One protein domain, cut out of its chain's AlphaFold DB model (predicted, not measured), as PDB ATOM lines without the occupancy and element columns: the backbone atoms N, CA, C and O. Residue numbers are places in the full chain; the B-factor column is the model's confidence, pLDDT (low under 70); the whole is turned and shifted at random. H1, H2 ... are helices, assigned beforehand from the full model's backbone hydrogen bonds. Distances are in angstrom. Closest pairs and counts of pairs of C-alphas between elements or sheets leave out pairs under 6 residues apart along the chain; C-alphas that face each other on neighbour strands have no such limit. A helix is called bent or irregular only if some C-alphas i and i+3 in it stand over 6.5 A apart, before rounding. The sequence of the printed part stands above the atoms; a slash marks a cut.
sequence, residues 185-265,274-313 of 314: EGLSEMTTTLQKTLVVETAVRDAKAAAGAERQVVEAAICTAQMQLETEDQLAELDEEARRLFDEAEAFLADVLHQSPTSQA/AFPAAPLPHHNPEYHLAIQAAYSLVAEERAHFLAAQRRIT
ATOM      1  N   GLU A 185     210.496 246.772 116.097       45.72
ATOM      2  CA  GLU A 185     211.020 245.905 117.161       45.72
ATOM      3  C   GLU A 185     209.901 245.403 118.101       45.72
ATOM      4  O   GLU A 185     209.802 244.209 118.399       45.72
ATOM      5  N   GLY A 186     208.965 246.277 118.482       41.19
ATOM      6  CA  GLY A 186     207.872 245.965 119.405       41.19
ATOM      7  C   GLY A 186     206.726 245.141 118.807       41.19
ATOM      8  O   GLY A 186     206.133 244.345 119.533       41.19
ATOM      9  N   LEU A 187     206.402 245.244 117.504       40.94
ATOM     10  CA  LEU A 187     205.439 244.313 116.887       40.94
ATOM     11  C   LEU A 187     206.033 242.918 116.781       40.94
ATOM     12  O   LEU A 187     205.278 241.978 116.974       40.94
ATOM     13  N   SER A 188     207.325 242.733 116.496       51.69
ATOM     14  CA  SER A 188     207.886 241.374 116.456       51.69
ATOM     15  C   SER A 188     207.823 240.689 117.824       51.69
ATOM     16  O   SER A 188     207.416 239.532 117.922       51.69
ATOM     17  N   GLU A 189     208.118 241.423 118.896       53.09
ATOM     18  CA  GLU A 189     208.080 240.889 120.258       53.09
ATOM     19  C   GLU A 189     206.638 240.701 120.769       53.09
ATOM     20  O   GLU A 189     206.292 239.662 121.341       53.09
ATOM     21  N   MET A 190     205.745 241.651 120.477       42.38
ATOM     22  CA  MET A 190     204.336 241.575 120.868       42.38
ATOM     23  C   MET A 190     203.535 240.580 120.019       42.38
ATOM     24  O   MET A 190     202.688 239.887 120.570       42.38
ATOM     25  N   THR A 191     203.796 240.437 118.715       49.62
ATOM     26  CA  THR A 191     203.157 239.390 117.887       49.62
ATOM     27  C   THR A 191     203.579 238.006 118.350       49.62
ATOM     28  O   THR A 191     202.719 237.144 118.495       49.62
ATOM     29  N   THR A 192     204.855 237.814 118.693       66.62
ATOM     30  CA  THR A 192     205.348 236.546 119.252       66.62
ATOM     31  C   THR A 192     204.712 236.250 120.612       66.62
ATOM     32  O   THR A 192     204.305 235.116 120.868       66.62
ATOM     33  N   THR A 193     204.562 237.267 121.466       67.56
ATOM     34  CA  THR A 193     203.930 237.129 122.787       67.56
ATOM     35  C   THR A 193     202.427 236.868 122.678       67.56
ATOM     36  O   THR A 193     201.922 235.940 123.303       67.56
ATOM     37  N   LEU A 194     201.702 237.621 121.848       61.75
ATOM     38  CA  LEU A 194     200.271 237.415 121.602       61.75
ATOM     39  C   LEU A 194     200.009 236.058 120.953       61.75
ATOM     40  O   LEU A 194     199.061 235.378 121.333       61.75
ATOM     41  N   GLN A 195     200.863 235.634 120.021       72.62
ATOM     42  CA  GLN A 195     200.782 234.312 119.412       72.62
ATOM     43  C   GLN A 195     201.021 233.212 120.450       72.62
ATOM     44  O   GLN A 195     200.242 232.264 120.499       72.62
ATOM     45  N   LYS A 196     202.028 233.352 121.323       77.62
ATOM     46  CA  LYS A 196     202.278 232.419 122.435       77.62
ATOM     47  C   LYS A 196     201.070 232.330 123.367       77.62
ATOM     48  O   LYS A 196     200.591 231.230 123.627       77.62
ATOM     49  N   THR A 197     200.542 233.466 123.817       71.88
ATOM     50  CA  THR A 197     199.374 233.516 124.707       71.88
ATOM     51  C   THR A 197     198.136 232.923 124.044       71.88
ATOM     52  O   THR A 197     197.439 232.129 124.666       71.88
ATOM     53  N   LEU A 198     197.878 233.237 122.773       70.88
ATOM     54  CA  LEU A 198     196.745 232.687 122.032       70.88
ATOM     55  C   LEU A 198     196.867 231.169 121.852       70.88
ATOM     56  O   LEU A 198     195.887 230.455 122.038       70.88
ATOM     57  N   VAL A 199     198.058 230.665 121.517       80.88
ATOM     58  CA  VAL A 199     198.321 229.223 121.378       80.88
ATOM     59  C   VAL A 199     198.113 228.504 122.711       80.88
ATOM     60  O   VAL A 199     197.474 227.455 122.744       80.88
ATOM     61  N   VAL A 200     198.584 229.083 123.817       82.25
ATOM     62  CA  VAL A 200     198.368 228.521 125.158       82.25
ATOM     63  C   VAL A 200     196.883 228.533 125.518       82.25
ATOM     64  O   VAL A 200     196.343 227.485 125.861       82.25
ATOM     65  N   GLU A 201     196.206 229.676 125.387       77.50
ATOM     66  CA  GLU A 201     194.781 229.818 125.716       77.50
ATOM     67  C   GLU A 201     193.901 228.891 124.880       77.50
ATOM     68  O   GLU A 201     193.017 228.228 125.417       77.50
ATOM     69  N   THR A 202     194.159 228.781 123.577       80.62
ATOM     70  CA  THR A 202     193.408 227.868 122.704       80.62
ATOM     71  C   THR A 202     193.650 226.403 123.056       80.62
ATOM     72  O   THR A 202     192.690 225.633 123.060       80.62
ATOM     73  N   ALA A 203     194.881 226.018 123.409       84.06
ATOM     74  CA  ALA A 203     195.213 224.645 123.784       84.06
ATOM     75  C   ALA A 203     194.571 224.204 125.110       84.06
ATOM     76  O   ALA A 203     194.204 223.039 125.247       84.06
ATOM     77  N   VAL A 204     194.414 225.115 126.080       86.94
ATOM     78  CA  VAL A 204     193.821 224.793 127.396       86.94
ATOM     79  C   VAL A 204     192.340 225.157 127.512       86.94
ATOM     80  O   VAL A 204     191.717 224.845 128.528       86.94
ATOM     81  N   ARG A 205     191.752 225.795 126.493       81.81
ATOM     82  CA  ARG A 205     190.362 226.277 126.495       81.81
ATOM     83  C   ARG A 205     189.370 225.195 126.902       81.81
ATOM     84  O   ARG A 205     188.530 225.427 127.766       81.81
ATOM     85  N   ASP A 206     189.472 224.025 126.286       80.25
ATOM     86  CA  ASP A 206     188.505 222.949 126.496       80.25
ATOM     87  C   ASP A 206     188.653 222.344 127.906       80.25
ATOM     88  O   ASP A 206     187.656 221.997 128.536       80.25
ATOM     89  N   ALA A 207     189.876 222.322 128.454       82.31
ATOM     90  CA  ALA A 207     190.140 221.926 129.838       82.31
ATOM     91  C   ALA A 207     189.571 222.940 130.847       82.31
ATOM     92  O   ALA A 207     188.901 222.541 131.799       82.31
ATOM     93  N   LYS A 208     189.768 224.248 130.614       80.75
ATOM     94  CA  LYS A 208     189.173 225.321 131.433       80.75
ATOM     95  C   LYS A 208     187.644 225.266 131.398       80.75
ATOM     96  O   LYS A 208     187.004 225.360 132.442       80.75
ATOM     97  N   ALA A 209     187.060 225.084 130.213       72.06
ATOM     98  CA  ALA A 209     185.615 224.979 130.043       72.06
ATOM     99  C   ALA A 209     185.040 223.751 130.768       72.06
ATOM    100  O   ALA A 209     184.032 223.877 131.458       72.06
ATOM    101  N   ALA A 210     185.696 222.588 130.664       79.12
ATOM    102  CA  ALA A 210     185.284 221.378 131.373       79.12
ATOM    103  C   ALA A 210     185.378 221.545 132.901       79.12
ATOM    104  O   ALA A 210     184.409 221.267 133.601       79.12
ATOM    105  N   ALA A 211     186.494 222.074 133.421       76.94
ATOM    106  CA  ALA A 211     186.661 222.329 134.856       76.94
ATOM    107  C   ALA A 211     185.641 223.349 135.397       76.94
ATOM    108  O   ALA A 211     185.097 223.165 136.485       76.94
ATOM    109  N   GLY A 212     185.349 224.404 134.630       74.75
ATOM    110  CA  GLY A 212     184.329 225.393 134.981       74.75
ATOM    111  C   GLY A 212     182.917 224.806 135.009       74.75
ATOM    112  O   GLY A 212     182.177 225.047 135.959       74.75
ATOM    113  N   ALA A 213     182.561 223.994 134.010       73.12
ATOM    114  CA  ALA A 213     181.263 223.322 133.957       73.12
ATOM    115  C   ALA A 213     181.087 222.322 135.111       73.12
ATOM    116  O   ALA A 213     180.047 222.323 135.766       73.12
ATOM    117  N   GLU A 214     182.110 221.511 135.402       78.81
ATOM    118  CA  GLU A 214     182.110 220.610 136.560       78.81
ATOM    119  C   GLU A 214     181.890 221.374 137.866       78.81
ATOM    120  O   GLU A 214     181.036 220.999 138.667       78.81
ATOM    121  N   ARG A 215     182.624 222.473 138.066       82.00
ATOM    122  CA  ARG A 215     182.486 223.316 139.252       82.00
ATOM    123  C   ARG A 215     181.075 223.875 139.396       82.00
ATOM    124  O   ARG A 215     180.493 223.752 140.469       82.00
ATOM    125  N   GLN A 216     180.520 224.432 138.323       69.56
ATOM    126  CA  GLN A 216     179.181 225.015 138.334       69.56
ATOM    127  C   GLN A 216     178.106 223.976 138.674       69.56
ATOM    128  O   GLN A 216     177.196 224.269 139.445       69.56
ATOM    129  N   VAL A 217     178.212 222.761 138.130       75.31
ATOM    130  CA  VAL A 217     177.262 221.678 138.430       75.31
ATOM    131  C   VAL A 217     177.386 221.210 139.875       75.31
ATOM    132  O   VAL A 217     176.366 221.012 140.530       75.31
ATOM    133  N   VAL A 218     178.608 221.070 140.394       75.38
ATOM    134  CA  VAL A 218     178.832 220.679 141.794       75.38
ATOM    135  C   VAL A 218     178.302 221.746 142.755       75.38
ATOM    136  O   VAL A 218     177.590 221.407 143.694       75.38
ATOM    137  N   GLU A 219     178.594 223.025 142.516       75.31
ATOM    138  CA  GLU A 219     178.096 224.128 143.350       75.31
ATOM    139  C   GLU A 219     176.565 224.226 143.304       75.31
ATOM    140  O   GLU A 219     175.932 224.376 144.348       75.31
ATOM    141  N   ALA A 220     175.955 224.068 142.123       66.69
ATOM    142  CA  ALA A 220     174.501 224.039 141.988       66.69
ATOM    143  C   ALA A 220     173.881 222.860 142.752       66.69
ATOM    144  O   ALA A 220     172.918 223.057 143.485       66.69
ATOM    145  N   ALA A 221     174.458 221.659 142.641       72.00
ATOM    146  CA  ALA A 221     173.976 220.479 143.356       72.00
ATOM    147  C   ALA A 221     174.074 220.640 144.882       72.00
ATOM    148  O   ALA A 221     173.139 220.279 145.592       72.00
ATOM    149  N   ILE A 222     175.172 221.219 145.384       70.69
ATOM    150  CA  ILE A 222     175.333 221.531 146.813       70.69
ATOM    151  C   ILE A 222     174.272 222.537 147.260       70.69
ATOM    152  O   ILE A 222     173.614 222.308 148.269       70.69
ATOM    153  N   CYS A 223     174.072 223.614 146.499       68.81
ATOM    154  CA  CYS A 223     173.065 224.625 146.808       68.81
ATOM    155  C   CYS A 223     171.655 224.020 146.849       68.81
ATOM    156  O   CYS A 223     170.918 224.255 147.803       68.81
ATOM    157  N   THR A 224     171.297 223.183 145.870       65.81
ATOM    158  CA  THR A 224     170.005 222.482 145.862       65.81
ATOM    159  C   THR A 224     169.855 221.551 147.066       65.81
ATOM    160  O   THR A 224     168.808 221.565 147.705       65.81
ATOM    161  N   ALA A 225     170.891 220.785 147.414       69.56
ATOM    162  CA  ALA A 225     170.854 219.903 148.580       69.56
ATOM    163  C   ALA A 225     170.696 220.687 149.896       69.56
ATOM    164  O   ALA A 225     169.926 220.281 150.759       69.56
ATOM    165  N   GLN A 226     171.378 221.828 150.037       72.75
ATOM    166  CA  GLN A 226     171.245 222.705 151.204       72.75
ATOM    167  C   GLN A 226     169.842 223.297 151.316       72.75
ATOM    168  O   GLN A 226     169.251 223.238 152.387       72.75
ATOM    169  N   MET A 227     169.286 223.796 150.210       62.00
ATOM    170  CA  MET A 227     167.911 224.299 150.194       62.00
ATOM    171  C   MET A 227     166.907 223.212 150.585       62.00
ATOM    172  O   MET A 227     165.939 223.504 151.282       62.00
ATOM    173  N   GLN A 228     167.130 221.965 150.159       67.38
ATOM    174  CA  GLN A 228     166.257 220.854 150.525       67.38
ATOM    175  C   GLN A 228     166.331 220.542 152.025       67.38
ATOM    176  O   GLN A 228     165.285 220.409 152.649       67.38
ATOM    177  N   LEU A 229     167.531 220.511 152.611       70.12
ATOM    178  CA  LEU A 229     167.703 220.332 154.057       70.12
ATOM    179  C   LEU A 229     167.065 221.475 154.862       70.12
ATOM    180  O   LEU A 229     166.331 221.214 155.804       70.12
ATOM    181  N   GLU A 230     167.281 222.732 154.460       69.38
ATOM    182  CA  GLU A 230     166.645 223.892 155.105       69.38
ATOM    183  C   GLU A 230     165.116 223.828 155.016       69.38
ATOM    184  O   GLU A 230     164.421 224.179 155.968       69.38
ATOM    185  N   THR A 231     164.590 223.369 153.879       65.25
ATOM    186  CA  THR A 231     163.148 223.173 153.702       65.25
ATOM    187  C   THR A 231     162.644 222.056 154.616       65.25
ATOM    188  O   THR A 231     161.633 222.240 155.283       65.25
ATOM    189  N   GLU A 232     163.341 220.919 154.700       74.00
ATOM    190  CA  GLU A 232     162.986 219.808 155.596       74.00
ATOM    191  C   GLU A 232     162.999 220.228 157.076       74.00
ATOM    192  O   GLU A 232     162.046 219.922 157.797       74.00
ATOM    193  N   ASP A 233     164.009 220.988 157.508       73.75
ATOM    194  CA  ASP A 233     164.096 221.543 158.864       73.75
ATOM    195  C   ASP A 233     162.926 222.500 159.152       73.75
ATOM    196  O   ASP A 233     162.256 222.373 160.176       73.75
ATOM    197  N   GLN A 234     162.614 223.417 158.227       71.00
ATOM    198  CA  GLN A 234     161.472 224.333 158.365       71.00
ATOM    199  C   GLN A 234     160.139 223.585 158.434       71.00
ATOM    200  O   GLN A 234     159.274 223.937 159.232       71.00
ATOM    201  N   LEU A 235     159.970 222.545 157.617       66.00
ATOM    202  CA  LEU A 235     158.765 221.719 157.600       66.00
ATOM    203  C   LEU A 235     158.598 220.903 158.889       66.00
ATOM    204  O   LEU A 235     157.463 220.622 159.269       66.00
ATOM    205  N   ALA A 236     159.692 220.538 159.564       74.81
ATOM    206  CA  ALA A 236     159.654 219.848 160.853       74.81
ATOM    207  C   ALA A 236     159.179 220.749 162.011       74.81
ATOM    208  O   ALA A 236     158.696 220.236 163.020       74.81
ATOM    209  N   GLU A 237     159.293 222.073 161.872       76.62
ATOM    210  CA  GLU A 237     158.842 223.056 162.870       76.62
ATOM    211  C   GLU A 237     157.373 223.489 162.694       76.62
ATOM    212  O   GLU A 237     156.821 224.165 163.566       76.62
ATOM    213  N   LEU A 238     156.726 223.112 161.584       75.00
ATOM    214  CA  LEU A 238     155.334 223.467 161.296       75.00
ATOM    215  C   LEU A 238     154.331 222.620 162.088       75.00
ATOM    216  O   LEU A 238     154.575 221.460 162.419       75.00
ATOM    217  N   ASP A 239     153.152 223.193 162.342       78.62
ATOM    218  CA  ASP A 239     152.008 222.433 162.841       78.62
ATOM    219  C   ASP A 239     151.365 221.564 161.738       78.62
ATOM    220  O   ASP A 239     151.599 221.738 160.539       78.62
ATOM    221  N   GLU A 240     150.553 220.586 162.151       82.50
ATOM    222  CA  GLU A 240     149.951 219.585 161.254       82.50
ATOM    223  C   GLU A 240     149.088 220.222 160.141       82.50
ATOM    224  O   GLU A 240     149.000 219.702 159.027       82.50
ATOM    225  N   GLU A 241     148.451 221.363 160.429       76.56
ATOM    226  CA  GLU A 241     147.587 222.081 159.487       76.56
ATOM    227  C   GLU A 241     148.410 222.841 158.437       76.56
ATOM    228  O   GLU A 241     148.135 222.727 157.239       76.56
ATOM    229  N   ALA A 242     149.469 223.542 158.851       67.81
ATOM    230  CA  ALA A 242     150.400 224.199 157.940       67.81
ATOM    231  C   ALA A 242     151.164 223.188 157.072       67.81
ATOM    232  O   ALA A 242     151.354 223.435 155.876       67.81
ATOM    233  N   ARG A 243     151.543 222.025 157.624       70.88
ATOM    234  CA  ARG A 243     152.200 220.953 156.859       70.88
ATOM    235  C   ARG A 243     151.300 220.433 155.741       70.88
ATOM    236  O   ARG A 243     151.747 220.316 154.602       70.88
ATOM    237  N   ARG A 244     150.020 220.208 156.045       77.00
ATOM    238  CA  ARG A 244     149.025 219.770 155.063       77.00
ATOM    239  C   ARG A 244     148.816 220.797 153.945       77.00
ATOM    240  O   ARG A 244     148.736 220.412 152.783       77.00
ATOM    241  N   LEU A 245     148.733 222.088 154.279       70.88
ATOM    242  CA  LEU A 245     148.593 223.159 153.282       70.88
ATOM    243  C   LEU A 245     149.813 223.250 152.359       70.88
ATOM    244  O   LEU A 245     149.655 223.493 151.162       70.88
ATOM    245  N   PHE A 246     151.015 223.042 152.901       72.56
ATOM    246  CA  PHE A 246     152.236 222.972 152.104       72.56
ATOM    247  C   PHE A 246     152.193 221.798 151.116       72.56
ATOM    248  O   PHE A 246     152.418 222.011 149.927       72.56
ATOM    249  N   ASP A 247     151.828 220.595 151.571       74.56
ATOM    250  CA  ASP A 247     151.747 219.405 150.711       74.56
ATOM    251  C   ASP A 247     150.674 219.557 149.613       74.56
ATOM    252  O   ASP A 247     150.883 219.163 148.464       74.56
ATOM    253  N   GLU A 248     149.530 220.177 149.932       75.31
ATOM    254  CA  GLU A 248     148.481 220.494 148.950       75.31
ATOM    255  C   GLU A 248     148.977 221.510 147.900       75.31
ATOM    256  O   GLU A 248     148.709 221.349 146.703       75.31
ATOM    257  N   ALA A 249     149.736 222.530 148.317       68.94
ATOM    258  CA  ALA A 249     150.334 223.512 147.414       68.94
ATOM    259  C   ALA A 249     151.435 222.901 146.530       68.94
ATOM    260  O   ALA A 249     151.501 223.204 145.335       68.94
ATOM    261  N   GLU A 250     152.269 222.020 147.083       69.81
ATOM    262  CA  GLU A 250     153.304 221.296 146.345       69.81
ATOM    263  C   GLU A 250     152.685 220.366 145.292       69.81
ATOM    264  O   GLU A 250     153.084 220.405 144.126       69.81
ATOM    265  N   ALA A 251     151.653 219.597 145.657       71.94
ATOM    266  CA  ALA A 251     150.934 218.725 144.729       71.94
ATOM    267  C   ALA A 251     150.277 219.513 143.583       71.94
ATOM    268  O   ALA A 251     150.337 219.096 142.423       71.94
ATOM    269  N   PHE A 252     149.697 220.678 143.888       73.81
ATOM    270  CA  PHE A 252     149.148 221.581 142.879       73.81
ATOM    271  C   PHE A 252     150.235 222.110 141.933       73.81
ATOM    272  O   PHE A 252     150.063 222.086 140.713       73.81
ATOM    273  N   LEU A 253     151.376 222.554 142.469       64.25
ATOM    274  CA  LEU A 253     152.501 223.036 141.663       64.25
ATOM    275  C   LEU A 253     153.095 221.929 140.784       64.25
ATOM    276  O   LEU A 253     153.406 222.187 139.620       64.25
ATOM    277  N   ALA A 254     153.213 220.704 141.300       65.75
ATOM    278  CA  ALA A 254     153.673 219.549 140.537       65.75
ATOM    279  C   ALA A 254     152.742 219.252 139.350       65.75
ATOM    280  O   ALA A 254     153.216 219.062 138.229       65.75
ATOM    281  N   ASP A 255     151.425 219.286 139.560       72.62
ATOM    282  CA  ASP A 255     150.433 219.078 138.501       72.62
ATOM    283  C   ASP A 255     150.496 220.186 137.428       72.62
ATOM    284  O   ASP A 255     150.571 219.902 136.229       72.62
ATOM    285  N   VAL A 256     150.601 221.456 137.843       71.56
ATOM    286  CA  VAL A 256     150.768 222.610 136.934       71.56
ATOM    287  C   VAL A 256     152.059 222.508 136.109       71.56
ATOM    288  O   VAL A 256     152.068 222.811 134.907       71.56
ATOM    289  N   LEU A 257     153.155 222.068 136.729       61.25
ATOM    290  CA  LEU A 257     154.422 221.835 136.040       61.25
ATOM    291  C   LEU A 257     154.311 220.665 135.058       61.25
ATOM    292  O   LEU A 257     154.794 220.786 133.937       61.25
ATOM    293  N   HIS A 258     153.650 219.562 135.405       64.19
ATOM    294  CA  HIS A 258     153.465 218.425 134.496       64.19
ATOM    295  C   HIS A 258     152.555 218.735 133.298       64.19
ATOM    296  O   HIS A 258     152.771 218.191 132.214       64.19
ATOM    297  N   GLN A 259     151.580 219.631 133.460       67.31
ATOM    298  CA  GLN A 259     150.654 220.042 132.396       67.31
ATOM    299  C   GLN A 259     151.223 221.127 131.464       67.31
ATOM    300  O   GLN A 259     150.666 221.386 130.394       67.31
ATOM    301  N   SER A 260     152.344 221.757 131.828       50.50
ATOM    302  CA  SER A 260     152.983 222.787 131.005       50.50
ATOM    303  C   SER A 260     153.794 222.169 129.849       50.50
ATOM    304  O   SER A 260     154.720 221.397 130.099       50.50
ATOM    305  N   PRO A 261     153.562 222.551 128.575       53.03
ATOM    306  CA  PRO A 261     154.288 221.995 127.420       53.03
ATOM    307  C   PRO A 261     155.798 222.311 127.419       53.03
ATOM    308  O   PRO A 261     156.571 221.679 126.704       53.03
ATOM    309  N   THR A 262     156.241 223.262 128.241       48.41
ATOM    310  CA  THR A 262     157.649 223.611 128.494       48.41
ATOM    311  C   THR A 262     158.363 222.668 129.471       48.41
ATOM    312  O   THR A 262     159.593 222.650 129.498       48.41
ATOM    313  N   SER A 263     157.634 221.856 130.242       45.22
ATOM    314  CA  SER A 263     158.184 220.971 131.281       45.22
ATOM    315  C   SER A 263     158.946 219.768 130.721       45.22
ATOM    316  O   SER A 263     160.022 219.429 131.214       45.22
ATOM    317  N   GLN A 264     158.498 219.205 129.592       46.06
ATOM    318  CA  GLN A 264     159.245 218.148 128.891       46.06
ATOM    319  C   GLN A 264     160.600 218.624 128.333       46.06
ATOM    320  O   GLN A 264     161.463 217.796 128.053       46.06
ATOM    321  N   ALA A 265     160.828 219.938 128.216       42.25
ATOM    322  CA  ALA A 265     162.112 220.512 127.803       42.25
ATOM    323  C   ALA A 265     163.023 220.908 128.987       42.25
ATOM    324  O   ALA A 265     164.179 221.284 128.769       42.25
ATOM    325  N   ALA A 274     183.641 215.340 130.006       82.31
ATOM    326  CA  ALA A 274     184.782 214.814 130.743       82.31
ATOM    327  C   ALA A 274     186.007 215.731 130.597       82.31
ATOM    328  O   ALA A 274     186.288 216.232 129.504       82.31
ATOM    329  N   PHE A 275     186.750 215.914 131.693       85.94
ATOM    330  CA  PHE A 275     187.993 216.677 131.669       85.94
ATOM    331  C   PHE A 275     188.985 216.055 130.665       85.94
ATOM    332  O   PHE A 275     189.315 214.870 130.789       85.94
ATOM    333  N   PRO A 276     189.444 216.812 129.651       86.94
ATOM    334  CA  PRO A 276     190.241 216.265 128.560       86.94
ATOM    335  C   PRO A 276     191.666 215.925 129.008       86.94
ATOM    336  O   PRO A 276     192.201 216.531 129.939       86.94
ATOM    337  N   ALA A 277     192.304 214.981 128.310       88.00
ATOM    338  CA  ALA A 277     193.718 214.655 128.497       88.00
ATOM    339  C   ALA A 277     194.636 215.836 128.124       88.00
ATOM    340  O   ALA A 277     194.215 216.775 127.444       88.00
ATOM    341  N   ALA A 278     195.897 215.774 128.564       83.44
ATOM    342  CA  ALA A 278     196.880 216.820 128.300       83.44
ATOM    343  C   ALA A 278     197.017 217.107 126.786       83.44
ATOM    344  O   ALA A 278     197.041 216.160 125.991       83.44
ATOM    345  N   PRO A 279     197.130 218.386 126.375       84.31
ATOM    346  CA  PRO A 279     197.284 218.749 124.971       84.31
ATOM    347  C   PRO A 279     198.516 218.103 124.326       84.31
ATOM    348  O   PRO A 279     199.550 217.914 124.974       84.31
ATOM    349  N   LEU A 280     198.420 217.804 123.027       83.19
ATOM    350  CA  LEU A 280     199.536 217.250 122.259       83.19
ATOM    351  C   LEU A 280     200.744 218.210 122.234       83.19
ATOM    352  O   LEU A 280     200.564 219.431 122.301       83.19
ATOM    353  N   PRO A 281     201.981 217.689 122.101       80.81
ATOM    354  CA  PRO A 281     203.174 218.522 122.057       80.81
ATOM    355  C   PRO A 281     203.142 219.535 120.910       80.81
ATOM    356  O   PRO A 281     202.891 219.182 119.759       80.81
ATOM    357  N   HIS A 282     203.439 220.797 121.221       83.06
ATOM    358  CA  HIS A 282     203.564 221.844 120.214       83.06
ATOM    359  C   HIS A 282     204.987 221.841 119.633       83.06
ATOM    360  O   HIS A 282     205.957 221.685 120.371       83.06
ATOM    361  N   HIS A 283     205.131 222.048 118.318       84.50
ATOM    362  CA  HIS A 283     206.435 222.007 117.632       84.50
ATOM    363  C   HIS A 283     207.449 223.033 118.166       84.50
ATOM    364  O   HIS A 283     208.651 222.793 118.126       84.50
ATOM    365  N   ASN A 284     206.969 224.172 118.677       86.25
ATOM    366  CA  ASN A 284     207.792 225.134 119.411       86.25
ATOM    367  C   ASN A 284     207.929 224.701 120.892       86.25
ATOM    368  O   ASN A 284     206.905 224.676 121.587       86.25
ATOM    369  N   PRO A 285     209.152 224.422 121.389       86.44
ATOM    370  CA  PRO A 285     209.381 223.915 122.744       86.44
ATOM    371  C   PRO A 285     208.987 224.911 123.842       86.44
ATOM    372  O   PRO A 285     208.496 224.496 124.890       86.44
ATOM    373  N   GLU A 286     209.117 226.220 123.613       84.38
ATOM    374  CA  GLU A 286     208.677 227.216 124.595       84.38
ATOM    375  C   GLU A 286     207.158 227.255 124.741       84.38
ATOM    376  O   GLU A 286     206.635 227.478 125.833       84.38
ATOM    377  N   TYR A 287     206.440 227.072 123.633       85.50
ATOM    378  CA  TYR A 287     204.980 227.040 123.652       85.50
ATOM    379  C   TYR A 287     204.516 225.741 124.294       85.50
ATOM    380  O   TYR A 287     203.584 225.759 125.087       85.50
ATOM    381  N   HIS A 288     205.208 224.633 124.024       88.12
ATOM    382  CA  HIS A 288     204.937 223.359 124.672       88.12
ATOM    383  C   HIS A 288     205.055 223.447 126.201       88.12
ATOM    384  O   HIS A 288     204.120 223.052 126.894       88.12
ATOM    385  N   LEU A 289     206.143 224.026 126.721       87.12
ATOM    386  CA  LEU A 289     206.324 224.224 128.163       87.12
ATOM    387  C   LEU A 289     205.242 225.135 128.760       87.12
ATOM    388  O   LEU A 289     204.694 224.832 129.817       87.12
ATOM    389  N   ALA A 290     204.892 226.224 128.068       84.31
ATOM    390  CA  ALA A 290     203.842 227.134 128.521       84.31
ATOM    391  C   ALA A 290     202.450 226.473 128.528       84.31
ATOM    392  O   ALA A 290     201.687 226.667 129.472       84.31
ATOM    393  N   ILE A 291     202.134 225.653 127.518       83.88
ATOM    394  CA  ILE A 291     200.895 224.862 127.461       83.88
ATOM    395  C   ILE A 291     200.860 223.851 128.612       83.88
ATOM    396  O   ILE A 291     199.833 223.727 129.272       83.88
ATOM    397  N   GLN A 292     201.967 223.147 128.873       89.06
ATOM    398  CA  GLN A 292     202.046 222.172 129.965       89.06
ATOM    399  C   GLN A 292     201.828 222.824 131.330       89.06
ATOM    400  O   GLN A 292     201.016 222.322 132.100       89.06
ATOM    401  N   ALA A 293     202.491 223.952 131.601       86.88
ATOM    402  CA  ALA A 293     202.334 224.686 132.855       86.88
ATOM    403  C   ALA A 293     200.910 225.243 133.035       86.88
ATOM    404  O   ALA A 293     200.335 225.171 134.119       86.88
ATOM    405  N   ALA A 294     200.307 225.777 131.967       84.50
ATOM    406  CA  ALA A 294     198.935 226.275 132.018       84.50
ATOM    407  C   ALA A 294     197.920 225.139 132.225       84.50
ATOM    408  O   ALA A 294     196.974 225.287 132.996       84.50
ATOM    409  N   TYR A 295     198.115 223.995 131.564       90.00
ATOM    410  CA  TYR A 295     197.255 222.828 131.742       90.00
ATOM    411  C   TYR A 295     197.399 222.220 133.143       90.00
ATOM    412  O   TYR A 295     196.384 221.886 133.754       90.00
ATOM    413  N   SER A 296     198.625 222.102 133.672       89.06
ATOM    414  CA  SER A 296     198.852 221.568 135.021       89.06
ATOM    415  C   SER A 296     198.182 222.431 136.082       89.06
ATOM    416  O   SER A 296     197.525 221.883 136.959       89.06
ATOM    417  N   LEU A 297     198.239 223.761 135.946       88.62
ATOM    418  CA  LEU A 297     197.550 224.679 136.853       88.62
ATOM    419  C   LEU A 297     196.031 224.439 136.863       88.62
ATOM    420  O   LEU A 297     195.441 224.268 137.925       88.62
ATOM    421  N   VAL A 298     195.400 224.348 135.686       84.44
ATOM    422  CA  VAL A 298     193.953 224.076 135.578       84.44
ATOM    423  C   VAL A 298     193.599 222.707 136.176       84.44
ATOM    424  O   VAL A 298     192.581 222.566 136.856       84.44
ATOM    425  N   ALA A 299     194.433 221.691 135.943       88.94
ATOM    426  CA  ALA A 299     194.231 220.355 136.492       88.94
ATOM    427  C   ALA A 299     194.381 220.324 138.027       88.94
ATOM    428  O   ALA A 299     193.591 219.658 138.701       88.94
ATOM    429  N   GLU A 300     195.351 221.056 138.580       90.25
ATOM    430  CA  GLU A 300     195.587 221.188 140.022       90.25
ATOM    431  C   GLU A 300     194.453 221.941 140.721       90.25
ATOM    432  O   GLU A 300     193.930 221.455 141.724       90.25
ATOM    433  N   GLU A 301     194.010 223.076 140.171       86.94
ATOM    434  CA  GLU A 301     192.879 223.847 140.701       86.94
ATOM    435  C   GLU A 301     191.600 223.006 140.737       86.94
ATOM    436  O   GLU A 301     190.907 222.950 141.759       86.94
ATOM    437  N   ARG A 302     191.319 222.287 139.643       90.00
ATOM    438  CA  ARG A 302     190.207 221.338 139.562       90.00
ATOM    439  C   ARG A 302     190.329 220.243 140.622       90.00
ATOM    440  O   ARG A 302     189.359 219.960 141.325       90.00
ATOM    441  N   ALA A 303     191.499 219.615 140.747       89.19
ATOM    442  CA  ALA A 303     191.723 218.542 141.714       89.19
ATOM    443  C   ALA A 303     191.557 219.035 143.159       89.19
ATOM    444  O   ALA A 303     190.913 218.360 143.964       89.19
ATOM    445  N   HIS A 304     192.077 220.222 143.471       89.44
ATOM    446  CA  HIS A 304     191.938 220.853 144.778       89.44
ATOM    447  C   HIS A 304     190.471 221.159 145.104       89.44
ATOM    448  O   HIS A 304     190.003 220.816 146.190       89.44
ATOM    449  N   PHE A 305     189.724 221.740 144.159       86.00
ATOM    450  CA  PHE A 305     188.295 222.008 144.321       86.00
ATOM    451  C   PHE A 305     187.506 220.722 144.610       86.00
ATOM    452  O   PHE A 305     186.793 220.647 145.611       86.00
ATOM    453  N   LEU A 306     187.680 219.678 143.795       86.12
ATOM    454  CA  LEU A 306     186.970 218.409 143.984       86.12
ATOM    455  C   LEU A 306     187.368 217.705 145.293       86.12
ATOM    456  O   LEU A 306     186.523 217.096 145.949       86.12
ATOM    457  N   ALA A 307     188.637 217.793 145.699       87.00
ATOM    458  CA  ALA A 307     189.106 217.240 146.967       87.00
ATOM    459  C   ALA A 307     188.517 217.977 148.181       87.00
ATOM    460  O   ALA A 307     188.190 217.330 149.177       87.00
ATOM    461  N   ALA A 308     188.354 219.303 148.099       83.06
ATOM    462  CA  ALA A 308     187.731 220.099 149.152       83.06
ATOM    463  C   ALA A 308     186.271 219.684 149.385       83.06
ATOM    464  O   ALA A 308     185.874 219.496 150.532       83.06
ATOM    465  N   GLN A 309     185.507 219.440 148.315       78.75
ATOM    466  CA  GLN A 309     184.103 219.029 148.437       78.75
ATOM    467  C   GLN A 309     183.943 217.619 149.024       78.75
ATOM    468  O   GLN A 309     183.041 217.389 149.825       78.75
ATOM    469  N   ARG A 310     184.863 216.689 148.723       73.62
ATOM    470  CA  ARG A 310     184.855 215.334 149.312       73.62
ATOM    471  C   ARG A 310     185.093 215.309 150.824       73.62
ATOM    472  O   ARG A 310     184.673 214.362 151.474       73.62
ATOM    473  N   ARG A 311     185.783 216.309 151.387       62.62
ATOM    474  CA  ARG A 311     186.024 216.399 152.843       62.62
ATOM    475  C   ARG A 311     184.813 216.894 153.630       62.62
ATOM    476  O   ARG A 311     184.812 216.754 154.841       62.62
ATOM    477  N   ILE A 312     183.829 217.486 152.957       55.78
ATOM    478  CA  ILE A 312     182.600 218.006 153.571       55.78
ATOM    479  C   ILE A 312     181.511 216.914 153.622       55.78
ATOM    480  O   ILE A 312     180.542 217.041 154.357       55.78
ATOM    481  N   THR A 313     181.678 215.822 152.864       46.84
ATOM    482  CA  THR A 313     180.698 214.729 152.714       46.84
ATOM    483  C   THR A 313     181.036 213.442 153.486       46.84
ATOM    484  O   THR A 313     180.306 212.462 153.351       46.84
TER     485      THR A 313
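This is residues 185 to 265 and 274 to 313 of the 314 residues of the protein "DUF559 domain-containing protein" of Novosphingobium flavum (UniProt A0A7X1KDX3). One long bent helix, H1, forms the spine of an extended rod. H3 runs side by side with the first part of H1b, and H2 folds back beyond H1b's far end as a V. The printed part has 121 residues with helices H1, H2, H3 in order, all helix, radius of gyration of the C-alphas 24.4 A, spans 79 by 38 by 27 A.

H1, residues 185 to 236, assigned as one helix by its hydrogen bonds, is bent: C-alphas 203 and 206 are 7.4 A apart, and arms H1a, 185 to 203, and H1b, 206 to 236, stand at a steep tilt of 50 degrees. H3, residues 285 to 310, touches H1b with residues 295 to 305 alone, the same way at a shallow tilt of 11 degrees; the closest C-alphas, Ala 211 and Arg 302, are 6.0 A apart. H2, residues 240 to 259, is close to H1b but not clearly touching; the closest C-alphas, Leu 235 and Arg 243, are 6.7 A apart. In H1a, H1b, H2 and H3 every O i to N i+4 pair is within hydrogen-bond range.

H1b, 45.0 A, ends at C-alpha 236 (159.654, 219.848, 160.853); H3, 37.2 A, begins at C-alpha 285 (209.381, 223.915, 122.744).

Residues 266 to 273 are cut out, a gap of 23.6 A between C-alphas 265 and 274. Residues 185 to 194 and 257 to 265 are among those under pLDDT 70.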